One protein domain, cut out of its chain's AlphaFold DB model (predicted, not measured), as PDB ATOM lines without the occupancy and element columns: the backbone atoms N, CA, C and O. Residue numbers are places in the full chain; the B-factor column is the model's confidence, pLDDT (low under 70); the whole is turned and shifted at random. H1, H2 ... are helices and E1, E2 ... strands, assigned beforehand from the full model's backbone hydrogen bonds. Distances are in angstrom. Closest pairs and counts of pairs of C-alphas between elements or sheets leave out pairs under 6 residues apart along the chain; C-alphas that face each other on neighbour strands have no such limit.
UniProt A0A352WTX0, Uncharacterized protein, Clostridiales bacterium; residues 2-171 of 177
ATOM      1  N   GLU A   2       3.971  47.100  -0.656       91.81
ATOM      2  CA  GLU A   2       3.544  48.457  -0.241       91.81
ATOM      3  C   GLU A   2       2.015  48.656  -0.286       91.81
ATOM      4  O   GLU A   2       1.417  49.107   0.694       91.81
ATOM      5  N   LYS A   3       1.366  48.261  -1.395       94.62
ATOM      6  CA  LYS A   3      -0.097  48.347  -1.562       94.62
ATOM      7  C   LYS A   3      -0.842  47.598  -0.454       94.62
ATOM      8  O   LYS A   3      -1.779  48.153   0.111       94.62
ATOM      9  N   LEU A   4      -0.376  46.394  -0.103       94.94
ATOM     10  CA  LEU A   4      -0.937  45.579   0.977       94.94
ATOM     11  C   LEU A   4      -0.888  46.309   2.320       94.94
ATOM     12  O   LEU A   4      -1.924  46.506   2.946       94.94
ATOM     13  N   ARG A   5       0.283  46.820   2.722       93.81
ATOM     14  CA  ARG A   5       0.422  47.585   3.975       93.81
ATOM     15  C   ARG A   5      -0.494  48.810   4.008       93.81
ATOM     16  O   ARG A   5      -1.130  49.082   5.023       93.81
ATOM     17  N   ARG A   6      -0.601  49.543   2.895       95.75
ATOM     18  CA  ARG A   6      -1.483  50.718   2.786       95.75
ATOM     19  C   ARG A   6      -2.963  50.342   2.863       95.75
ATOM     20  O   ARG A   6      -3.716  51.023   3.556       95.75
ATOM     21  N   ALA A   7      -3.376  49.271   2.186       96.62
ATOM     22  CA  ALA A   7      -4.743  48.759   2.227       96.62
ATOM     23  C   ALA A   7      -5.124  48.310   3.645       96.62
ATOM     24  O   ALA A   7      -6.173  48.699   4.153       96.62
ATOM     25  N   THR A   8      -4.229  47.591   4.319       94.81
ATOM     26  CA  THR A   8      -4.376  47.185   5.719       94.81
ATOM     27  C   THR A   8      -4.524  48.395   6.649       94.81
ATOM     28  O   THR A   8      -5.462  48.434   7.445       94.81
ATOM     29  N   LYS A   9      -3.699  49.437   6.474       95.19
ATOM     30  CA  LYS A   9      -3.761  50.675   7.273       95.19
ATOM     31  C   LYS A   9      -5.073  51.452   7.109       95.19
ATOM     32  O   LYS A   9      -5.558  52.060   8.058       95.19
ATOM     33  N   ILE A  10      -5.685  51.425   5.919       96.56
ATOM     34  CA  ILE A  10      -7.013  52.031   5.687       96.56
ATOM     35  C   ILE A  10      -8.076  51.404   6.601       96.56
ATOM     36  O   ILE A  10      -9.032  52.085   6.986       96.56
ATOM     37  N   LEU A  11      -7.919  50.120   6.926       96.56
ATOM     38  CA  LEU A  11      -8.895  49.346   7.677       96.56
ATOM     39  C   LEU A  11      -8.708  49.461   9.192       96.56
ATOM     40  O   LEU A  11      -9.681  49.254   9.906       96.56
ATOM     41  N   ASP A  12      -7.519  49.806   9.693       93.25
ATOM     42  CA  ASP A  12      -7.205  49.817  11.136       93.25
ATOM     43  C   ASP A  12      -8.132  50.694  11.975       93.25
ATOM     44  O   ASP A  12      -8.467  50.342  13.101       93.25
ATOM     45  N   ALA A  13      -8.629  51.780  11.390       86.75
ATOM     46  CA  ALA A  13      -9.502  52.727  12.070       86.75
ATOM     47  C   ALA A  13     -11.004  52.386  11.990       86.75
ATOM     48  O   ALA A  13     -11.825  53.194  12.422       86.75
ATOM     49  N   VAL A  14     -11.404  51.255  11.392       93.25
ATOM     50  CA  VAL A  14     -12.829  50.933  11.193       93.25
ATOM     51  C   VAL A  14     -13.192  49.502  11.557       93.25
ATOM     52  O   VAL A  14     -12.474  48.551  11.276       93.25
ATOM     53  N   THR A  15     -14.376  49.317  12.121       93.44
ATOM     54  CA  THR A  15     -14.992  48.007  12.366       93.44
ATOM     55  C   THR A  15     -16.394  47.985  11.748       93.44
ATOM     56  O   THR A  15     -16.903  49.038  11.344       93.44
ATOM     57  N   PRO A  16     -17.039  46.809  11.628       94.50
ATOM     58  CA  PRO A  16     -18.378  46.711  11.045       94.50
ATOM     59  C   PRO A  16     -19.414  47.614  11.725       94.50
ATOM     60  O   PRO A  16     -20.331  48.100  11.064       94.50
ATOM     61  N   LEU A  17     -19.239  47.887  13.021       94.44
ATOM     62  CA  LEU A  17     -20.089  48.749  13.842       94.44
ATOM     63  C   LEU A  17     -19.321  49.990  14.321       94.44
ATOM     64  O   LEU A  17     -18.105  50.050  14.237       94.44
ATOM     65  N   ARG A  18     -20.027  50.994  14.857       90.81
ATOM     66  CA  ARG A  18     -19.378  52.145  15.529       90.81
ATOM     67  C   ARG A  18     -18.842  51.808  16.923       90.81
ATOM     68  O   ARG A  18     -18.114  52.599  17.506       90.81
ATOM     69  N   ILE A  19     -19.255  50.663  17.450       88.00
ATOM     70  CA  ILE A  19     -18.824  50.104  18.727       88.00
ATOM     71  C   ILE A  19     -18.004  48.843  18.462       88.00
ATOM     72  O   ILE A  19     -18.001  48.315  17.348       88.00
ATOM     73  N   ASP A  20     -17.350  48.331  19.498       86.62
ATOM     74  CA  ASP A  20     -16.725  47.016  19.442       86.62
ATOM     75  C   ASP A  20     -17.780  45.932  19.143       86.62
ATOM     76  O   ASP A  20     -18.632  45.618  19.978       86.62
ATOM     77  N   CYS A  21     -17.728  45.366  17.933       87.81
ATOM     78  CA  CYS A  21     -18.638  44.307  17.501       87.81
ATOM     79  C   CYS A  21     -18.436  43.003  18.281       87.81
ATOM     80  O   CYS A  21     -19.366  42.203  18.354       87.81
ATOM     81  N   GLY A  22     -17.272  42.817  18.916       87.06
ATOM     82  CA  GLY A  22     -17.003  41.693  19.805       87.06
ATOM     83  C   GLY A  22     -17.956  41.642  20.999       87.06
ATOM     84  O   GLY A  22     -18.247  40.553  21.482       87.06
ATOM     85  N   ARG A  23     -18.540  42.775  21.413       89.19
ATOM     86  CA  ARG A  23     -19.548  42.816  22.486       89.19
ATOM     87  C   ARG A  23     -20.839  42.064  22.153       89.19
ATOM     88  O   ARG A  23     -21.550  41.688  23.074       89.19
ATOM     89  N   LEU A  24     -21.142  41.836  20.872       89.62
ATOM     90  CA  LEU A  24     -22.347  41.107  20.456       89.62
ATOM     91  C   LEU A  24     -22.204  39.586  20.551       89.62
ATOM     92  O   LEU A  24     -23.206  38.892  20.658       89.62
ATOM     93  N   CYS A  25     -20.980  39.068  20.456       88.94
ATOM     94  CA  CYS A  25     -20.710  37.630  20.360       88.94
ATOM     95  C   CYS A  25     -19.530  37.184  21.232       88.94
ATOM     96  O   CYS A  25     -18.894  36.174  20.948       88.94
ATOM     97  N   HIS A  26     -19.166  37.980  22.240       87.81
ATOM     98  CA  HIS A  26     -17.984  37.771  23.087       87.81
ATOM     99  C   HIS A  26     -16.679  37.543  22.303       87.81
ATOM    100  O   HIS A  26     -15.788  36.817  22.749       87.81
ATOM    101  N   ALA A  27     -16.570  38.217  21.153       86.81
ATOM    102  CA  ALA A  27     -15.471  38.126  20.201       86.81
ATOM    103  C   ALA A  27     -15.273  36.721  19.591       86.81
ATOM    104  O   ALA A  27     -14.136  36.339  19.324       86.81
ATOM    105  N   ALA A  28     -16.358  35.981  19.323       86.69
ATOM    106  CA  ALA A  28     -16.327  34.629  18.747       86.69
ATOM    107  C   ALA A  28     -15.383  34.488  17.536       86.69
ATOM    108  O   ALA A  28     -14.547  33.592  17.510       86.69
ATOM    109  N   CYS A  29     -15.431  35.423  16.578       83.69
ATOM    110  CA  CYS A  29     -14.545  35.388  15.407       83.69
ATOM    111  C   CYS A  29     -13.083  35.762  15.685       83.69
ATOM    112  O   CYS A  29     -12.226  35.488  14.855       83.69
ATOM    113  N   CYS A  30     -12.788  36.415  16.813       78.81
ATOM    114  CA  CYS A  30     -11.428  36.818  17.183       78.81
ATOM    115  C   CYS A  30     -10.770  35.851  18.178       78.81
ATOM    116  O   CYS A  30      -9.552  35.871  18.306       78.81
ATOM    117  N   LYS A  31     -11.565  35.069  18.920       77.19
ATOM    118  CA  LYS A  31     -11.084  34.084  19.902       77.19
ATOM    119  C   LYS A  31     -10.968  32.668  19.342       77.19
ATOM    120  O   LYS A  31     -10.329  31.842  19.977       77.19
ATOM    121  N   GLY A  32     -11.614  32.373  18.215       66.69
ATOM    122  CA  GLY A  32     -11.544  31.048  17.607       66.69
ATOM    123  C   GLY A  32     -10.178  30.764  16.985       66.69
ATOM    124  O   GLY A  32      -9.546  31.665  16.434       66.69
ATOM    125  N   GLU A  33      -9.773  29.497  16.992       67.56
ATOM    126  CA  GLU A  33      -8.617  28.973  16.243       67.56
ATOM    127  C   GLU A  33      -8.943  28.815  14.745       67.56
ATOM    128  O   GLU A  33      -8.631  27.811  14.110       67.56
ATOM    129  N   GLY A  34      -9.649  29.792  14.174       73.94
ATOM    130  CA  GLY A  34     -10.064  29.747  12.779       73.94
ATOM    131  C   GLY A  34      -8.869  29.884  11.841       73.94
ATOM    132  O   GLY A  34      -8.006  30.742  12.046       73.94
ATOM    133  N   GLU A  35      -8.847  29.074  10.783       87.62
ATOM    134  CA  GLU A  35      -7.934  29.282   9.663       87.62
ATOM    135  C   GLU A  35      -8.445  30.449   8.814       87.62
ATOM    136  O   GLU A  35      -9.585  30.459   8.342       87.62
ATOM    137  N   ILE A  36      -7.608  31.470   8.657       90.69
ATOM    138  CA  ILE A  36      -7.946  32.676   7.909       90.69
ATOM    139  C   ILE A  36      -7.160  32.674   6.610       90.69
ATOM    140  O   ILE A  36      -5.932  32.623   6.640       90.69
ATOM    141  N   TRP A  37      -7.857  32.801   5.480       93.19
ATOM    142  CA  TRP A  37      -7.193  33.013   4.195       93.19
ATOM    143  C   TRP A  37      -6.280  34.234   4.237       93.19
ATOM    144  O   TRP A  37      -6.623  35.258   4.832       93.19
ATOM    145  N   LEU A  38      -5.142  34.128   3.563       94.44
ATOM    146  CA  LEU A  38      -4.215  35.223   3.341       94.44
ATOM    147  C   LEU A  38      -4.281  35.692   1.891       94.44
ATOM    148  O   LEU A  38      -4.513  34.905   0.975       94.44
ATOM    149  N   LEU A  39      -4.068  36.989   1.687       95.50
ATOM    150  CA  LEU A  39      -3.795  37.528   0.358       95.50
ATOM    151  C   LEU A  39      -2.397  37.103  -0.127       95.50
ATOM    152  O   LEU A  39      -1.511  36.883   0.704       95.50
ATOM    153  N   PRO A  40      -2.144  37.089  -1.448       93.81
ATOM    154  CA  PRO A  40      -0.806  36.857  -1.984       93.81
ATOM    155  C   PRO A  40       0.246  37.790  -1.360       93.81
ATOM    156  O   PRO A  40       0.106  39.019  -1.361       93.81
ATOM    157  N   GLY A  41       1.304  37.217  -0.786       92.19
ATOM    158  CA  GLY A  41       2.385  37.958  -0.134       92.19
ATOM    159  C   GLY A  41       2.090  38.419   1.298       92.19
ATOM    160  O   GLY A  41       2.971  39.005   1.937       92.19
ATOM    161  N   GLU A  42       0.881  38.200   1.819       94.81
ATOM    162  CA  GLU A  42       0.515  38.559   3.191       94.81
ATOM    163  C   GLU A  42       1.184  37.651   4.232       94.81
ATOM    164  O   GLU A  42       1.523  38.113   5.321       94.81
ATOM    165  N   GLU A  43       1.494  36.405   3.879       92.69
ATOM    166  CA  GLU A  43       2.197  35.434   4.725       92.69
ATOM    167  C   GLU A  43       3.556  35.933   5.222       92.69
ATOM    168  O   GLU A  43       3.987  35.613   6.334       92.69
ATOM    169  N   LYS A  44       4.196  36.817   4.451       91.81
ATOM    170  CA  LYS A  44       5.465  37.468   4.805       91.81
ATOM    171  C   LYS A  44       5.351  38.351   6.049       91.81
ATOM    172  O   LYS A  44       6.369  38.673   6.654       91.81
ATOM    173  N   LEU A  45       4.139  38.763   6.433       89.00
ATOM    174  CA  LEU A  45       3.887  39.508   7.670       89.00
ATOM    175  C   LEU A  45       3.870  38.600   8.910       89.00
ATOM    176  O   LEU A  45       4.034  39.097  10.023       89.00
ATOM    177  N   TYR A  46       3.695  37.290   8.718       89.06
ATOM    178  CA  TYR A  46       3.455  36.320   9.788       89.06
ATOM    179  C   TYR A  46       4.561  35.279   9.948       89.06
ATOM    180  O   TYR A  46       4.680  34.713  11.030       89.06
ATOM    181  N   ALA A  47       5.394  35.062   8.925       81.19
ATOM    182  CA  ALA A  47       6.409  34.003   8.886       81.19
ATOM    183  C   ALA A  47       7.321  33.926  10.131       81.19
ATOM    184  O   ALA A  47       7.703  32.834  10.535       81.19
ATOM    185  N   ASN A  48       7.625  35.062  10.767       81.75
ATOM    186  CA  ASN A  48       8.505  35.138  11.942       81.75
ATOM    187  C   ASN A  48       7.777  35.561  13.230       81.75
ATOM    188  O   ASN A  48       8.416  36.002  14.184       81.75
ATOM    189  N   ASN A  49       6.443  35.495  13.263       82.88
ATOM    190  CA  ASN A  49       5.664  35.894  14.429       82.88
ATOM    191  C   ASN A  49       5.131  34.651  15.164       82.88
ATOM    192  O   ASN A  49       4.259  33.969  14.627       82.88
ATOM    193  N   PRO A  50       5.585  34.367  16.401       81.94
ATOM    194  CA  PRO A  50       5.189  33.159  17.125       81.94
ATOM    195  C   PRO A  50       3.686  33.098  17.436       81.94
ATOM    196  O   PRO A  50       3.168  32.005  17.671       81.94
ATOM    197  N   GLY A  51       2.983  34.239  17.399       83.62
ATOM    198  CA  GLY A  51       1.530  34.335  17.557       83.62
ATOM    199  C   GLY A  51       0.723  33.879  16.337       83.62
ATOM    200  O   GLY A  51      -0.505  33.894  16.383       83.62
ATOM    201  N   PHE A  52       1.381  33.472  15.249       88.19
ATOM    202  CA  PHE A  52       0.734  33.025  14.021       88.19
ATOM    203  C   PHE A  52       1.367  31.729  13.508       88.19
ATOM    204  O   PHE A  52       2.545  31.446  13.721       88.19
ATOM    205  N   THR A  53       0.579  30.904  12.829       90.62
ATOM    206  CA  THR A  53       1.074  29.725  12.111       90.62
ATOM    207  C   THR A  53       0.546  29.759  10.694       90.62
ATOM    208  O   THR A  53      -0.659  29.682  10.477       90.62
ATOM    209  N   VAL A  54       1.458  29.925   9.739       91.69
ATOM    210  CA  VAL A  54       1.139  29.931   8.311       91.69
ATOM    211  C   VAL A  54       1.052  28.490   7.821       91.69
ATOM    212  O   VAL A  54       1.940  27.687   8.104       91.69
ATOM    213  N   LYS A  55      -0.007  28.177   7.077       91.19
ATOM    214  CA  LYS A  55      -0.188  26.906   6.375       91.19
ATOM    215  C   LYS A  55      -0.386  27.166   4.888       91.19
ATOM    216  O   LYS A  55      -1.082  28.106   4.510       91.19
ATOM    217  N   SER A  56       0.205  26.322   4.055       89.25
ATOM    218  CA  SER A  56       0.002  26.315   2.607       89.25
ATOM    219  C   SER A  56      -0.661  25.009   2.203       89.25
ATOM    220  O   SER A  56      -0.224  23.942   2.633       89.25
ATOM    221  N   TYR A  57      -1.681  25.101   1.363       86.38
ATOM    222  CA  TYR A  57      -2.368  23.951   0.793       86.38
ATOM    223  C   TYR A  57      -2.244  24.006  -0.717       86.38
ATOM    224  O   TYR A  57      -2.671  24.986  -1.331       86.38
ATOM    225  N   GLU A  58      -1.670  22.960  -1.292       80.31
ATOM    226  CA  GLU A  58      -1.621  22.783  -2.736       80.31
ATOM    227  C   GLU A  58      -2.947  22.188  -3.206       80.31
ATOM    228  O   GLU A  58      -3.519  21.310  -2.558       80.31
ATOM    229  N   THR A  59      -3.452  22.684  -4.328       66.12
ATOM    230  CA  THR A  59      -4.560  22.043  -5.040       66.12
ATOM    231  C   THR A  59      -4.000  21.222  -6.195       66.12
ATOM    232  O   THR A  59      -2.924  21.526  -6.707       66.12
ATOM    233  N   GLU A  60      -4.743  20.217  -6.664       62.81
ATOM    234  CA  GLU A  60      -4.376  19.441  -7.866       62.81
ATOM    235  C   GLU A  60      -4.183  20.333  -9.111       62.81
ATOM    236  O   GLU A  60      -3.480  19.969 -10.048       62.81
ATOM    237  N   GLN A  61      -4.775  21.530  -9.096       60.53
ATOM    238  CA  GLN A  61      -4.672  22.555 -10.137       60.53
ATOM    239  C   GLN A  61      -3.427  23.451  -9.988       60.53
ATOM    240  O   GLN A  61      -3.254  24.390 -10.761       60.53
ATOM    241  N   GLY A  62      -2.560  23.191  -9.003       55.16
ATOM    242  CA  GLY A  62      -1.330  23.948  -8.757       55.16
ATOM    243  C   GLY A  62      -1.532  25.300  -8.065       55.16
ATOM    244  O   GLY A  62      -0.559  26.016  -7.829       55.16
ATOM    245  N   THR A  63      -2.768  25.666  -7.710       57.47
ATOM    246  CA  THR A  63      -3.038  26.887  -6.945       57.47
ATOM    247  C   THR A  63      -2.794  26.619  -5.467       57.47
ATOM    248  O   THR A  63      -3.468  25.780  -4.862       57.47
ATOM    249  N   ASN A  64      -1.857  27.360  -4.876       70.75
ATOM    250  CA  ASN A  64      -1.568  27.291  -3.450       70.75
ATOM    251  C   ASN A  64      -2.471  28.257  -2.689       70.75
ATOM    252  O   ASN A  64      -2.352  29.474  -2.828       70.75
ATOM    253  N   SER A  65      -3.360  27.727  -1.850       85.88
ATOM    254  CA  SER A  65      -4.089  28.560  -0.895       85.88
ATOM    255  C   SER A  65      -3.272  28.693   0.386       85.88
ATOM    256  O   SER A  65      -2.818  27.698   0.955       85.88
ATOM    257  N   ILE A  66      -3.052  29.928   0.833       91.38
ATOM    258  CA  ILE A  66      -2.281  30.208   2.043       91.38
ATOM    259  C   ILE A  66      -3.234  30.686   3.128       91.38
ATOM    260  O   ILE A  66      -4.092  31.541   2.902       91.38
ATOM    261  N   HIS A  67      -3.078  30.121   4.317       92.62
ATOM    262  CA  HIS A  67      -3.879  30.441   5.485       92.62
ATOM    263  C   HIS A  67      -2.981  30.763   6.663       92.62
ATOM    264  O   HIS A  67      -1.812  30.374   6.720       92.62
ATOM    265  N   VAL A  68      -3.554  31.453   7.638       91.56
ATOM    266  CA  VAL A  68      -2.937  31.660   8.936       91.56
ATOM    267  C   VAL A  68      -3.877  31.223  10.042       91.56
ATOM    268  O   VAL A  68      -5.057  31.570  10.057       91.56
ATOM    269  N   ILE A  69      -3.322  30.492  10.997       89.25
ATOM    270  CA  ILE A  69      -3.948  30.237  12.285       89.25
ATOM    271  C   ILE A  69      -3.428  31.291  13.245       89.25
ATOM    272  O   ILE A  69      -2.218  31.431  13.451       89.25
ATOM    273  N   CYS A  70      -4.351  32.049  13.820       83.50
ATOM    274  CA  CYS A  70      -4.033  32.971  14.895       83.50
ATOM    275  C   CYS A  70      -3.942  32.188  16.206       83.50
ATOM    276  O   CYS A  70      -4.910  31.541  16.595       83.50
ATOM    277  N   LYS A  71      -2.807  32.272  16.899       76.38
ATOM    278  CA  LYS A  71      -2.701  31.794  18.281       76.38
ATOM    279  C   LYS A  71      -3.245  32.856  19.238       76.38
ATOM    280  O   LYS A  71      -3.664  33.943  18.819       76.38
ATOM    281  N   GLU A  72      -3.242  32.538  20.531       63.19
ATOM    282  CA  GLU A  72      -3.684  33.448  21.586       63.19
ATOM    283  C   GLU A  72      -3.127  34.875  21.384       63.19
ATOM    284  O   GLU A  72      -1.968  35.065  21.018       63.19
ATOM    285  N   ASN A  73      -3.970  35.884  21.650       61.88
ATOM    286  CA  ASN A  73      -3.679  37.333  21.621       61.88
ATOM    287  C   ASN A  73      -3.860  38.107  20.299       61.88
ATOM    288  O   ASN A  73      -3.780  39.340  20.326       61.88
ATOM    289  N   CYS A  74      -4.223  37.486  19.165       67.81
ATOM    290  CA  CYS A  74      -4.551  38.264  17.946       67.81
ATOM    291  C   CYS A  74      -5.802  39.167  18.117       67.81
ATOM    292  O   CYS A  74      -5.999  40.158  17.403       67.81
ATOM    293  N   TRP A  75      -6.653  38.844  19.099       65.19
ATOM    294  CA  TRP A  75      -7.897  39.552  19.388       65.19
ATOM    295  C   TRP A  75      -7.678  40.966  19.939       65.19
ATOM    296  O   TRP A  75      -8.532  41.822  19.715       65.19
ATOM    297  N   PHE A  76      -6.551  41.252  20.598       70.75
ATOM    298  CA  PHE A  76      -6.328  42.556  21.234       70.75
ATOM    299  C   PHE A  76      -5.790  43.619  20.265       70.75
ATOM    300  O   PHE A  76      -6.128  44.794  20.385       70.75
ATOM    301  N   ASN A  77      -5.001  43.221  19.263       83.31
ATOM    302  CA  ASN A  77      -4.374  44.161  18.337       83.31
ATOM    303  C   ASN A  77      -4.952  44.024  16.923       83.31
ATOM    304  O   ASN A  77      -4.672  43.072  16.199       83.31
ATOM    305  N   ARG A  78      -5.755  45.008  16.507       86.69
ATOM    306  CA  ARG A  78      -6.368  45.029  15.173       86.69
ATOM    307  C   ARG A  78      -5.341  45.237  14.052       86.69
ATOM    308  O   ARG A  78      -5.558  44.747  12.945       86.69
ATOM    309  N   GLU A  79      -4.242  45.938  14.319       89.25
ATOM    310  CA  GLU A  79      -3.236  46.308  13.314       89.25
ATOM    311  C   GLU A  79      -2.504  45.088  12.750       89.25
ATOM    312  O   GLU A  79      -2.208  45.047  11.557       89.25
ATOM    313  N   ILE A  80      -2.310  44.053  13.566       87.56
ATOM    314  CA  ILE A  80      -1.633  42.816  13.151       87.56
ATOM    315  C   ILE A  80      -2.570  41.798  12.489       87.56
ATOM    316  O   ILE A  80      -2.098  40.813  11.928       87.56
ATOM    317  N   ARG A  81      -3.895  42.000  12.552       89.75
ATOM    318  CA  ARG A  81      -4.858  41.010  12.046       89.75
ATOM    319  C   ARG A  81      -4.720  40.801  10.533       89.75
ATOM    320  O   ARG A  81      -4.438  41.771   9.832       89.75
ATOM    321  N   PRO A  82      -5.012  39.597  10.021       92.56
ATOM    322  CA  PRO A  82      -5.079  39.354   8.582       92.56
ATOM    323  C   PRO A  82      -6.109  40.242   7.891       92.56
ATOM    324  O   PRO A  82      -7.121  40.627   8.487       92.56
ATOM    325  N   PHE A  83      -5.886  40.545   6.619       95.94
ATOM    326  CA  PHE A  83      -6.732  41.403   5.804       95.94
ATOM    327  C   PHE A  83      -8.185  40.929   5.816       95.94
ATOM    328  O   PHE A  83      -9.093  41.732   6.056       95.94
ATOM    329  N   PHE A  84      -8.414  39.623   5.652       94.94
ATOM    330  CA  PHE A  84      -9.759  39.054   5.680       94.94
ATOM    331  C   PHE A  84     -10.448  39.208   7.044       94.94
ATOM    332  O   PHE A  84     -11.619  39.585   7.092       94.94
ATOM    333  N   CYS A  85      -9.718  39.099   8.160       92.19
ATOM    334  CA  CYS A  85     -10.250  39.445   9.485       92.19
ATOM    335  C   CYS A  85     -10.634  40.927   9.607       92.19
ATOM    336  O   CYS A  85     -11.541  41.272  10.365       92.19
ATOM    337  N   LYS A  86      -9.946  41.828   8.894       94.25
ATOM    338  CA  LYS A  86     -10.213  43.275   8.944       94.25
ATOM    339  C   LYS A  86     -11.421  43.703   8.117       94.25
ATOM    340  O   LYS A  86     -11.932  44.797   8.368       94.25
ATOM    341  N   ILE A  87     -11.845  42.903   7.139       96.56
ATOM    342  CA  ILE A  87     -13.020  43.188   6.300       96.56
ATOM    343  C   ILE A  87     -14.245  42.345   6.678       96.56
ATOM    344  O   ILE A  87     -15.362  42.714   6.315       96.56
ATOM    345  N   PHE A  88     -14.059  41.275   7.457       94.75
ATOM    346  CA  PHE A  88     -15.136  40.458   8.010       94.75
ATOM    347  C   PHE A  88     -16.187  41.327   8.738       94.75
ATOM    348  O   PHE A  88     -15.809  42.234   9.488       94.75
ATOM    349  N   PRO A  89     -17.502  41.101   8.543       95.56
ATOM    350  CA  PRO A  89     -18.153  39.949   7.901       95.56
ATOM    351  C   PRO A  89     -18.374  40.096   6.387       95.56
ATOM    352  O   PRO A  89     -19.238  39.422   5.833       95.56
ATOM    353  N   LEU A  90     -17.673  41.015   5.718       97.69
ATOM    354  CA  LEU A  90     -17.863  41.272   4.293       97.69
ATOM    355  C   LEU A  90     -16.805  40.572   3.447       97.69
ATOM    356  O   LEU A  90     -15.629  40.557   3.802       97.69
ATOM    357  N   TYR A  91     -17.221  40.128   2.267       97.81
ATOM    358  CA  TYR A  91     -16.330  39.707   1.199       97.81
ATOM    359  C   TYR A  91     -16.521  40.601  -0.048       97.81
ATOM    360  O   TYR A  91     -17.659  40.957  -0.382       97.81
ATOM    361  N   PRO A  92     -15.441  41.032  -0.729       98.00
ATOM    362  CA  PRO A  92     -15.525  41.871  -1.917       98.00
ATOM    363  C   PRO A  92     -15.520  41.032  -3.202       98.00
ATOM    364  O   PRO A  92     -14.483  40.536  -3.623       98.00
ATOM    365  N   LEU A  93     -16.658  40.956  -3.887       97.81
ATOM    366  CA  LEU A  93     -16.724  40.408  -5.242       97.81
ATOM    367  C   LEU A  93     -16.267  41.458  -6.255       97.81
ATOM    368  O   LEU A  93     -16.758  42.599  -6.252       97.81
ATOM    369  N   ILE A  94     -15.340  41.060  -7.121       97.56
ATOM    370  CA  ILE A  94     -14.723  41.927  -8.120       97.56
ATOM    371  C   ILE A  94     -15.302  41.624  -9.493       97.56
ATOM    372  O   ILE A  94     -15.244  40.498  -9.967       97.56
ATOM    373  N   MET A  95     -15.836  42.654 -10.140       94.00
ATOM    374  CA  MET A  95     -16.299  42.593 -11.522       94.00
ATOM    375  C   MET A  95     -15.486  43.587 -12.342       94.00
ATOM    376  O   MET A  95     -15.242  44.712 -11.894       94.00
ATOM    377  N   VAL A  96     -15.090  43.176 -13.538       92.81
ATOM    378  CA  VAL A  96     -14.382  44.012 -14.508       92.81
ATOM    379  C   VAL A  96     -15.290  44.135 -15.722       92.81
ATOM    380  O   VAL A  96     -15.758  43.116 -16.226       92.81
ATOM    381  N   ASP A  97     -15.615  45.363 -16.122       91.06
ATOM    382  CA  ASP A  97     -16.404  45.593 -17.335       91.06
ATOM    383  C   ASP A  97     -15.530  45.592 -18.599       91.06
ATOM    384  O   ASP A  97     -14.307  45.471 -18.533       91.06
ATOM    385  N   GLU A  98     -16.172  45.728 -19.759       91.19
ATOM    386  CA  GLU A  98     -15.524  45.750 -21.078       91.19
ATOM    387  C   GLU A  98     -14.480  46.872 -21.255       91.19
ATOM    388  O   GLU A  98     -13.649  46.791 -22.153       91.19
ATOM    389  N   TYR A  99     -14.477  47.889 -20.382       92.69
ATOM    390  CA  TYR A  99     -13.510  48.996 -20.377       92.69
ATOM    391  C   TYR A  99     -12.465  48.864 -19.259       92.69
ATOM    392  O   TYR A  99     -11.899  49.870 -18.823       92.69
ATOM    393  N   GLU A 100     -12.264  47.655 -18.731       87.56
ATOM    394  CA  GLU A 100     -11.349  47.351 -17.623       87.56
ATOM    395  C   GLU A 100     -11.671  48.093 -16.310       87.56
ATOM    396  O   GLU A 100     -10.832  48.224 -15.409       87.56
ATOM    397  N   ARG A 101     -12.908  48.584 -16.138       91.38
ATOM    398  CA  ARG A 101     -13.280  49.302 -14.913       91.38
ATOM    399  C   ARG A 101     -13.677  48.320 -13.824       91.38
ATOM    400  O   ARG A 101     -14.594  47.514 -13.964       91.38
ATOM    401  N   ILE A 102     -13.033  48.474 -12.670       93.38
ATOM    402  CA  ILE A 102     -13.260  47.626 -11.499       93.38
ATOM    403  C   ILE A 102     -14.492  48.090 -10.709       93.38
ATOM    404  O   ILE A 102     -14.497  49.153 -10.063       93.38
ATOM    405  N   ARG A 103     -15.515  47.234 -10.670       95.94
ATOM    406  CA  ARG A 103     -16.675  47.337  -9.777       95.94
ATOM    407  C   ARG A 103     -16.523  46.360  -8.611       95.94
ATOM    408  O   ARG A 103     -16.182  45.201  -8.796       95.94
ATOM    409  N   ILE A 104     -16.796  46.842  -7.397       98.12
ATOM    410  CA  ILE A 104     -16.657  46.066  -6.155       98.12
ATOM    411  C   ILE A 104     -18.028  45.952  -5.495       98.12
ATOM    412  O   ILE A 104     -18.553  46.950  -4.981       98.12
ATOM    413  N   ARG A 105     -18.589  44.741  -5.480       97.62
ATOM    414  CA  ARG A 105     -19.814  44.412  -4.741       97.62
ATOM    415  C   ARG A 105     -19.423  43.778  -3.413       97.62
ATOM    416  O   ARG A 105     -18.712  42.786  -3.393       97.62
ATOM    417  N   LEU A 106     -19.874  44.359  -2.305       98.12
ATOM    418  CA  LEU A 106     -19.678  43.750  -0.991       98.12
ATOM    419  C   LEU A 106     -20.847  42.813  -0.716       98.12
ATOM    420  O   LEU A 106     -21.997  43.245  -0.806       98.12
ATOM    421  N   VAL A 107     -20.539  41.568  -0.384       96.56
ATOM    422  CA  VAL A 107     -21.494  40.555   0.073       96.56
ATOM    423  C   VAL A 107     -21.134  40.134   1.495       96.56
ATOM    424  O   VAL A 107     -20.048  40.463   1.976       96.56
ATOM    425  N   LEU A 108     -22.040  39.444   2.183       95.88
ATOM    426  CA  LEU A 108     -21.678  38.746   3.413       95.88
ATOM    427  C   LEU A 108     -20.733  37.596   3.061       95.88
ATOM    428  O   LEU A 108     -20.945  36.918   2.062       95.88
ATOM    429  N   ASP A 109     -19.681  37.412   3.853       94.75
ATOM    430  CA  ASP A 109     -18.710  36.344   3.634       94.75
ATOM    431  C   ASP A 109     -19.370  34.981   3.906       94.75
ATOM    432  O   ASP A 109     -19.645  34.668   5.066       94.75
ATOM    433  N   PRO A 110     -19.614  34.135   2.892       89.94
ATOM    434  CA  PRO A 110     -20.412  32.918   3.057       89.94
ATOM    435  C   PRO A 110     -19.767  31.881   3.995       89.94
ATOM    436  O   PRO A 110     -20.400  30.903   4.393       89.94
ATOM    437  N   ARG A 111     -18.512  32.093   4.408       87.12
ATOM    438  CA  ARG A 111     -17.808  31.272   5.405       87.12
ATOM    439  C   ARG A 111     -18.181  31.623   6.849       87.12
ATOM    440  O   ARG A 111     -17.929  30.835   7.751       87.12
ATOM    441  N   GLY A 112     -18.754  32.804   7.087       85.75
ATOM    442  CA  GLY A 112     -18.947  33.372   8.426       85.75
ATOM    443  C   GLY A 112     -20.342  33.242   9.032       85.75
ATOM    444  O   GLY A 112     -20.541  33.727  10.148       85.75
ATOM    445  N   GLY A 113     -21.297  32.641   8.316       81.81
ATOM    446  CA  GLY A 113     -22.726  32.692   8.653       81.81
ATOM    447  C   GLY A 113     -23.075  32.224  10.064       81.81
ATOM    448  O   GLY A 113     -23.831  32.893  10.764       81.81
ATOM    449  N   SER A 114     -22.469  31.128  10.521       82.62
ATOM    450  CA  SER A 114     -22.683  30.571  11.863       82.62
ATOM    451  C   SER A 114     -21.941  31.319  12.978       82.62
ATOM    452  O   SER A 114     -22.214  31.104  14.155       82.62
ATOM    453  N   LEU A 115     -21.000  32.200  12.629       86.25
ATOM    454  CA  LEU A 115     -20.052  32.793  13.573       86.25
ATOM    455  C   LEU A 115     -20.439  34.208  14.013       86.25
ATOM    456  O   LEU A 115     -20.117  34.629  15.127       86.25
ATOM    457  N   CYS A 116     -21.068  34.986  13.131       91.38
ATOM    458  CA  CYS A 116     -21.269  36.412  13.356       91.38
ATOM    459  C   CYS A 116     -22.753  36.802  13.349       91.38
ATOM    460  O   CYS A 116     -23.426  36.643  12.333       91.38
ATOM    461  N   PRO A 117     -23.260  37.448  14.417       91.94
ATOM    462  CA  PRO A 117     -24.663  37.860  14.487       91.94
ATOM    463  C   PRO A 117     -25.030  38.952  13.468       91.94
ATOM    464  O   PRO A 117     -26.203  39.256  13.290       91.94
ATOM    465  N   LEU A 118     -24.056  39.563  12.783       94.19
ATOM    466  CA  LEU A 118     -24.327  40.545  11.729       94.19
ATOM    467  C   LEU A 118     -24.848  39.913  10.435       94.19
ATOM    468  O   LEU A 118     -25.351  40.646   9.590       94.19
ATOM    469  N   PHE A 119     -24.781  38.589  10.284       93.62
ATOM    470  CA  PHE A 119     -25.361  37.904   9.127       93.62
ATOM    471  C   PHE A 119     -26.890  37.957   9.130       93.62
ATOM    472  O   PHE A 119     -27.491  38.089   8.070       93.62
ATOM    473  N   SER A 120     -27.519  37.951  10.310       92.31
ATOM    474  CA  SER A 120     -28.969  38.146  10.444       92.31
ATOM    475  C   SER A 120     -29.385  39.619  10.460       92.31
ATOM    476  O   SER A 120     -30.573  39.923  10.402       92.31
ATOM    477  N   ARG A 121     -28.418  40.544  10.561       93.38
ATOM    478  CA  ARG A 121     -28.642  41.999  10.617       93.38
ATOM    479  C   ARG A 121     -27.633  42.790   9.768       93.38
ATOM    480  O   ARG A 121     -26.922  43.659  10.299       93.38
ATOM    481  N   PRO A 122     -27.520  42.506   8.456       94.31
ATOM    482  CA  PRO A 122     -26.527  43.141   7.587       94.31
ATOM    483  C   PRO A 122     -26.723  44.658   7.461       94.31
ATOM    484  O   PRO A 122     -25.764  45.395   7.230       94.31
ATOM    485  N   GLU A 123     -27.941  45.160   7.677       94.94
ATOM    486  CA  GLU A 123     -28.275  46.583   7.657       94.94
ATOM    487  C   GLU A 123     -27.572  47.389   8.760       94.94
ATOM    488  O   GLU A 123     -27.426  48.609   8.641       94.94
ATOM    489  N   LYS A 124     -27.090  46.727   9.823       95.94
ATOM    490  CA  LYS A 124     -26.311  47.371  10.894       95.94
ATOM    491  C   LYS A 124     -24.868  47.668  10.489       95.94
ATOM    492  O   LYS A 124     -24.224  48.497  11.136       95.94
ATOM    493  N   ILE A 125     -24.355  47.034   9.432       97.38
ATOM    494  CA  ILE A 125     -22.975  47.226   8.979       97.38
ATOM    495  C   ILE A 125     -22.804  48.647   8.442       97.38
ATOM    496  O   ILE A 125     -23.431  49.062   7.463       97.38
ATOM    497  N   THR A 126     -21.912  49.415   9.066       97.88
ATOM    498  CA  THR A 126     -21.822  50.853   8.811       97.88
ATOM    499  C   THR A 126     -21.384  51.173   7.382       97.88
ATOM    500  O   THR A 126     -20.479  50.558   6.811       97.88
ATOM    501  N   ARG A 127     -21.961  52.239   6.813       97.62
ATOM    502  CA  ARG A 127     -21.530  52.766   5.506       97.62
ATOM    503  C   ARG A 127     -20.050  53.158   5.499       97.62
ATOM    504  O   ARG A 127     -19.394  53.016   4.470       97.62
ATOM    505  N   THR A 128     -19.521  53.644   6.624       97.81
ATOM    506  CA  THR A 128     -18.101  54.003   6.769       97.81
ATOM    507  C   THR A 128     -17.202  52.785   6.595       97.81
ATOM    508  O   THR A 128     -16.271  52.843   5.792       97.81
ATOM    509  N   PHE A 129     -17.522  51.674   7.263       98.19
ATOM    510  CA  PHE A 129     -16.805  50.411   7.100       98.19
ATOM    511  C   PHE A 129     -16.833  49.942   5.645       98.19
ATOM    512  O   PHE A 129     -15.785  49.783   5.026       98.19
ATOM    513  N   GLN A 130     -18.023  49.866   5.040       98.50
ATOM    514  CA  GLN A 130     -18.172  49.458   3.640       98.50
ATOM    515  C   GLN A 130     -17.364  50.339   2.668       98.50
ATOM    516  O   GLN A 130     -16.760  49.843   1.718       98.50
ATOM    517  N   LYS A 131     -17.335  51.664   2.870       98.31
ATOM    518  CA  LYS A 131     -16.532  52.584   2.043       98.31
ATOM    519  C   LYS A 131     -15.034  52.297   2.170       98.31
ATOM    520  O   LYS A 131     -14.338  52.292   1.157       98.31
ATOM    521  N   LYS A 132     -14.544  52.046   3.386       98.38
ATOM    522  CA  LYS A 132     -13.128  51.752   3.651       98.38
ATOM    523  C   LYS A 132     -12.711  50.385   3.111       98.38
ATOM    524  O   LYS A 132     -11.647  50.308   2.507       98.38
ATOM    525  N   VAL A 133     -13.574  49.368   3.206       98.56
ATOM    526  CA  VAL A 133     -13.363  48.065   2.549       98.56
ATOM    527  C   VAL A 133     -13.218  48.247   1.037       98.56
ATOM    528  O   VAL A 133     -12.198  47.858   0.477       98.56
ATOM    529  N   ARG A 134     -14.161  48.937   0.370       98.50
ATOM    530  CA  ARG A 134     -14.052  49.203  -1.082       98.50
ATOM    531  C   ARG A 134     -12.780  49.969  -1.445       98.50
ATOM    532  O   ARG A 134     -12.194  49.701  -2.487       98.50
ATOM    533  N   LEU A 135     -12.364  50.932  -0.621       98.12
ATOM    534  CA  LEU A 135     -11.146  51.708  -0.854       98.12
ATOM    535  C   LEU A 135      -9.885  50.838  -0.756       98.12
ATOM    536  O   LEU A 135      -9.039  50.906  -1.645       98.12
ATOM    537  N   ALA A 136      -9.775  50.026   0.298       98.31
ATOM    538  CA  ALA A 136      -8.645  49.126   0.512       98.31
ATOM    539  C   ALA A 136      -8.537  48.094  -0.620       98.31
ATOM    540  O   ALA A 136      -7.484  47.959  -1.233       98.31
ATOM    541  N   VAL A 137      -9.652  47.450  -0.969       98.12
ATOM    542  CA  VAL A 137      -9.704  46.455  -2.046       98.12
ATOM    543  C   VAL A 137      -9.384  47.084  -3.403       98.12
ATOM    544  O   VAL A 137      -8.558  46.561  -4.138       98.12
ATOM    545  N   ARG A 138      -9.936  48.264  -3.720       97.19
ATOM    546  CA  ARG A 138      -9.616  48.966  -4.975       97.19
ATOM    547  C   ARG A 138      -8.132  49.314  -5.092       97.19
ATOM    548  O   ARG A 138      -7.607  49.339  -6.200       97.19
ATOM    549  N   LEU A 139      -7.461  49.613  -3.977       97.38
ATOM    550  CA  LEU A 139      -6.015  49.836  -3.967       97.38
ATOM    551  C   LEU A 139      -5.247  48.541  -4.268       97.38
ATOM    552  O   LEU A 139      -4.282  48.589  -5.029       97.38
ATOM    553  N   LEU A 140      -5.681  47.414  -3.695       97.81
ATOM    554  CA  LEU A 140      -5.082  46.099  -3.933       97.81
ATOM    555  C   LEU A 140      -5.249  45.652  -5.382       97.81
ATOM    556  O   LEU A 140      -4.259  45.292  -5.998       97.81
ATOM    557  N   CYS A 141      -6.444  45.776  -5.963       96.62
ATOM    558  CA  CYS A 141      -6.720  45.350  -7.340       96.62
ATOM    559  C   CYS A 141      -5.998  46.174  -8.426       96.62
ATOM    560  O   CYS A 141      -6.169  45.905  -9.608       96.62
ATOM    561  N   ARG A 142      -5.182  47.173  -8.058       94.06
ATOM    562  CA  ARG A 142      -4.179  47.767  -8.967       94.06
ATOM    563  C   ARG A 142      -2.964  46.860  -9.167       94.06
ATOM    564  O   ARG A 142      -1.995  47.253  -9.812       94.06
ATOM    565  N   ASP A 143      -2.905  45.753  -8.450       95.06
ATOM    566  CA  ASP A 143      -1.935  44.687  -8.605       95.06
ATOM    567  C   ASP A 143      -2.617  43.523  -9.344       95.06
ATOM    568  O   ASP A 143      -3.651  43.055  -8.853       95.06
ATOM    569  N   PRO A 144      -2.108  43.090 -10.512       94.00
ATOM    570  CA  PRO A 144      -2.716  42.005 -11.278       94.00
ATOM    571  C   PRO A 144      -2.859  40.707 -10.479       94.00
ATOM    572  O   PRO A 144      -3.901  40.067 -10.566       94.00
ATOM    573  N   GLU A 145      -1.878  40.363  -9.638       93.88
ATOM    574  CA  GLU A 145      -1.922  39.151  -8.808       93.88
ATOM    575  C   GLU A 145      -3.077  39.217  -7.797       93.88
ATOM    576  O   GLU A 145      -3.853  38.274  -7.651       93.88
ATOM    577  N   MET A 146      -3.264  40.375  -7.157       95.56
ATOM    578  CA  MET A 146      -4.386  40.600  -6.239       95.56
ATOM    579  C   MET A 146      -5.732  40.578  -6.964       95.56
ATOM    580  O   MET A 146      -6.716  40.083  -6.420       95.56
ATOM    581  N   LEU A 147      -5.801  41.149  -8.173       95.75
ATOM    582  CA  LEU A 147      -7.019  41.142  -8.979       95.75
ATOM    583  C   LEU A 147      -7.427  39.711  -9.340       95.75
ATOM    584  O   LEU A 147      -8.586  39.358  -9.129       95.75
ATOM    585  N   THR A 148      -6.487  38.901  -9.832       94.62
ATOM    586  CA  THR A 148      -6.707  37.480 -10.127       94.62
ATOM    587  C   THR A 148      -7.161  36.734  -8.880       94.62
ATOM    588  O   THR A 148      -8.230  36.128  -8.895       94.62
ATOM    589  N   PHE A 149      -6.443  36.897  -7.765       94.31
ATOM    590  CA  PHE A 149      -6.788  36.246  -6.505       94.31
ATOM    591  C   PHE A 149      -8.222  36.551  -6.056       94.31
ATOM    592  O   PHE A 149      -8.968  35.634  -5.720       94.31
ATOM    593  N   PHE A 150      -8.649  37.820  -6.053       96.31
ATOM    594  CA  PHE A 150     -10.015  38.171  -5.641       96.31
ATOM    595  C   PHE A 150     -11.091  37.643  -6.598       96.31
ATOM    596  O   PHE A 150     -12.219  37.421  -6.163       96.31
ATOM    597  N   ARG A 151     -10.776  37.476  -7.887       94.81
ATOM    598  CA  ARG A 151     -11.710  36.880  -8.850       94.81
ATOM    599  C   ARG A 151     -11.865  35.388  -8.591       94.81
ATOM    600  O   ARG A 151     -12.972  34.954  -8.311       94.81
ATOM    601  N   GLU A 152     -10.760  34.650  -8.561       92.81
ATOM    602  CA  GLU A 152     -10.764  33.198  -8.342       92.81
ATOM    603  C   GLU A 152     -11.363  32.827  -6.983       92.81
ATOM    604  O   GLU A 152     -12.245  31.974  -6.886       92.81
ATOM    605  N   SER A 153     -10.940  33.515  -5.918       93.00
ATOM    606  CA  SER A 153     -11.508  33.278  -4.590       93.00
ATOM    607  C   SER A 153     -12.965  33.743  -4.486       93.00
ATOM    608  O   SER A 153     -13.738  33.143  -3.743       93.00
ATOM    609  N   GLY A 154     -13.377  34.760  -5.249       94.81
ATOM    610  CA  GLY A 154     -14.775  35.171  -5.355       94.81
ATOM    611  C   GLY A 154     -15.645  34.112  -6.033       94.81
ATOM    612  O   GLY A 154     -16.700  33.772  -5.499       94.81
ATOM    613  N   ASP A 155     -15.180  33.559  -7.153       93.06
ATOM    614  CA  ASP A 155     -15.861  32.496  -7.899       93.06
ATOM    615  C   ASP A 155     -15.997  31.228  -7.043       93.06
ATOM    616  O   ASP A 155     -17.086  30.663  -6.937       93.06
ATOM    617  N   PHE A 156     -14.935  30.848  -6.322       91.56
ATOM    618  CA  PHE A 156     -14.972  29.746  -5.355       91.56
ATOM    619  C   PHE A 156     -16.042  29.951  -4.272       91.56
ATOM    620  O   PHE A 156     -16.811  29.041  -3.964       91.56
ATOM    621  N   LEU A 157     -16.117  31.150  -3.685       91.94
ATOM    622  CA  LEU A 157     -17.089  31.436  -2.628       91.94
ATOM    623  C   LEU A 157     -18.531  31.459  -3.143       91.94
ATOM    624  O   LEU A 157     -19.433  31.067  -2.404       91.94
ATOM    625  N   LEU A 158     -18.751  31.899  -4.384       92.31
ATOM    626  CA  LEU A 158     -20.063  31.838  -5.027       92.31
ATOM    627  C   LEU A 158     -20.486  30.390  -5.286       92.31
ATOM    628  O   LEU A 158     -21.603  30.028  -4.928       92.31
ATOM    629  N   ALA A 159     -19.585  29.555  -5.810       91.38
ATOM    630  CA  ALA A 159     -19.845  28.130  -6.007       91.38
ATOM    631  C   ALA A 159     -20.143  27.412  -4.678       91.38
ATOM    632  O   ALA A 159     -21.069  26.610  -4.589       91.38
ATOM    633  N   MET A 160     -19.407  27.741  -3.610       89.25
ATOM    634  CA  MET A 160     -19.672  27.208  -2.270       89.25
ATOM    635  C   MET A 160     -21.073  27.591  -1.765       89.25
ATOM    636  O   MET A 160     -21.753  26.763  -1.162       89.25
ATOM    637  N   GLU A 161     -21.502  28.837  -1.974       88.31
ATOM    638  CA  GLU A 161     -22.836  29.293  -1.568       88.31
ATOM    639  C   GLU A 161     -23.945  28.593  -2.368       88.31
ATOM    640  O   GLU A 161     -24.945  28.172  -1.788       88.31
ATOM    641  N   GLU A 162     -23.750  28.400  -3.674       90.44
ATOM    642  CA  GLU A 162     -24.680  27.660  -4.533       90.44
ATOM    643  C   GLU A 162     -24.833  26.199  -4.081       90.44
ATOM    644  O   GLU A 162     -25.952  25.718  -3.901       90.44
ATOM    645  N   LEU A 163     -23.721  25.515  -3.792       88.38
ATOM    646  CA  LEU A 163     -23.737  24.145  -3.265       88.38
ATOM    647  C   LEU A 163     -24.466  24.050  -1.919       88.38
ATOM    648  O   LEU A 163     -25.251  23.127  -1.703       88.38
ATOM    649  N   LYS A 164     -24.256  25.014  -1.013       86.19
ATOM    650  CA  LYS A 164     -24.987  25.064   0.266       86.19
ATOM    651  C   LYS A 164     -26.494  25.178   0.052       86.19
ATOM    652  O   LYS A 164     -27.253  24.494   0.730       86.19
ATOM    653  N   GLN A 165     -26.929  26.019  -0.885       86.06
ATOM    654  CA  GLN A 165     -28.350  26.184  -1.203       86.06
ATOM    655  C   GLN A 165     -28.956  24.905  -1.784       86.06
ATOM    656  O   GLN A 165     -30.065  24.530  -1.400       86.06
ATOM    657  N   GLN A 166     -28.217  24.206  -2.649       88.44
ATOM    658  CA  GLN A 166     -28.644  22.917  -3.191       88.44
ATOM    659  C   GLN A 166     -28.819  21.874  -2.081       88.44
ATOM    660  O   GLN A 166     -29.881  21.261  -2.002       88.44
ATOM    661  N   LEU A 167     -27.846  21.738  -1.174       85.50
ATOM    662  CA  LEU A 167     -27.924  20.792  -0.054       85.50
ATOM    663  C   LEU A 167     -29.137  21.058   0.851       85.50
ATOM    664  O   LEU A 167     -29.904  20.138   1.133       85.50
ATOM    665  N   ILE A 168     -29.374  22.322   1.218       82.75
ATOM    666  CA  ILE A 168     -30.546  22.723   2.015       82.75
ATOM    667  C   ILE A 168     -31.851  22.378   1.282       82.75
ATOM    668  O   ILE A 168     -32.801  21.905   1.898       82.75
ATOM    669  N   SER A 169     -31.908  22.583  -0.038       73.88
ATOM    670  CA  SER A 169     -33.104  22.268  -0.829       73.88
ATOM    671  C   SER A 169     -33.384  20.764  -0.949       73.88
ATOM    672  O   SER A 169     -34.534  20.373  -1.132       73.88
ATOM    673  N   THR A 170     -32.357  19.916  -0.815       68.56
ATOM    674  CA  THR A 170     -32.481  18.451  -0.897       68.56
ATOM    675  C   THR A 170     -32.800  17.769   0.437       68.56
ATOM    676  O   THR A 170     -33.293  16.644   0.427       68.56
ATOM    677  N   GLU A 171     -32.579  18.427   1.580       58.47
ATOM    678  CA  GLU A 171     -32.858  17.869   2.917       58.47
ATOM    679  C   GLU A 171     -34.349  17.921   3.330       58.47
ATOM    680  O   GLU A 171     -34.706  17.405   4.387       58.47
TER     681      GLU A 171
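This is residues 2 to 171 of the 177 residues of an uncharacterized protein of Clostridiales bacterium (UniProt A0A352WTX0). Near the middle sits the short helix H5, between the side-by-side helix pair H1 and H6 and a three-stranded sheet of E1, E3 and E2. H6 covers the strand hairpin E4 and E5, the long helix H7 packs on E4, and residues 165 to 171, of which 165 to 170 belong to H7, stick out. The printed part has 170 residues, with seven named helices and five named strands that follow in the order H1 H2 H3 E1 H4 E2 E3 H5 E4 E5 H6 H7; both sheets, E1 - E3 - E2 and E4 - E5, are antiparallel. The class is mixed, helices and strands; the whole is compact, with a radius of gyration of the C-alphas of 16.0 A and spans of 42 by 41 by 34 A.

Find C-alpha 2 at (3.544, 48.457, -0.241); from there H1, residues 2 to 12, runs 15.7 A. Next come H2, residues 21 to 24, H3, residues 28 to 31, E1, residues 35 to 37, and H4, residues 42 to 45. E2, residues 52 to 58, spans 19.8 A, and E3, residues 64 to 70, 19.4 A. After H5, residues 83 to 87, find C-alpha 90 at (-17.863, 41.272, 4.293), where E4, residues 90 to 96, begins; E5 is residues 102 to 108, and each spans 19.3 A. H6, residues 127 to 140, is 20.1 A long, and H7, residues 144 to 170, runs 39.4 A to C-alpha 170 at (-32.481, 18.451, -0.897).

In the hairpin E2 and E3, look for N 55 and O 67, 2.9 A apart; across the neighbour strands E1 and E3, N 68 of E3 and O 36 of E1 are 2.8 A apart, both pairs within hydrogen-bond range. E1, H4 and E2 form a split strand-helix-strand unit, two strands running the same way with E3 between them, its crossover right-handed. H4 is on this sheet at a height of 8.8 A, only just over E3, with 3 of its 4 C-alphas falling there. H5 only grazes the sheet with residues 83 to 85. H5 touches H1, closest at the C-alphas of Thr 8 and Phe 83, 6.2 A. H1 touches H6, closest at the C-alphas of Ala 7 and Ala 136, 4.3 A, at a shallow tilt of 8 degrees, opposite ways. In the hairpin E4 and E5, N 93 and O 105 are 2.8 A apart. The closest C-alphas of E5 and H6 are those of Ile 104 and Arg 134, 6.5 A; of E4 and H7, those of Leu 93 and Gly 154, 5.6 A. H2 and H3 are close but not clearly touching, with the C-alphas of Gly 22 and Ala 28 at 7.2 A. Every O i to N i+4 pair is within hydrogen-bond range in H5, H6 and H7, 6 of 7 are in H1, and H2, H3 and H4 are too short for one.

The C-alphas of Glu 2 and Glu 171, 47.7 A apart, are the two farthest apart. The printed part has no cut; its long links are E3 to H5 and E5 to H6. Look for pLDDT under 70 at residues 32 to 33, 59 to 63, 72 to 75 and 170 to 171.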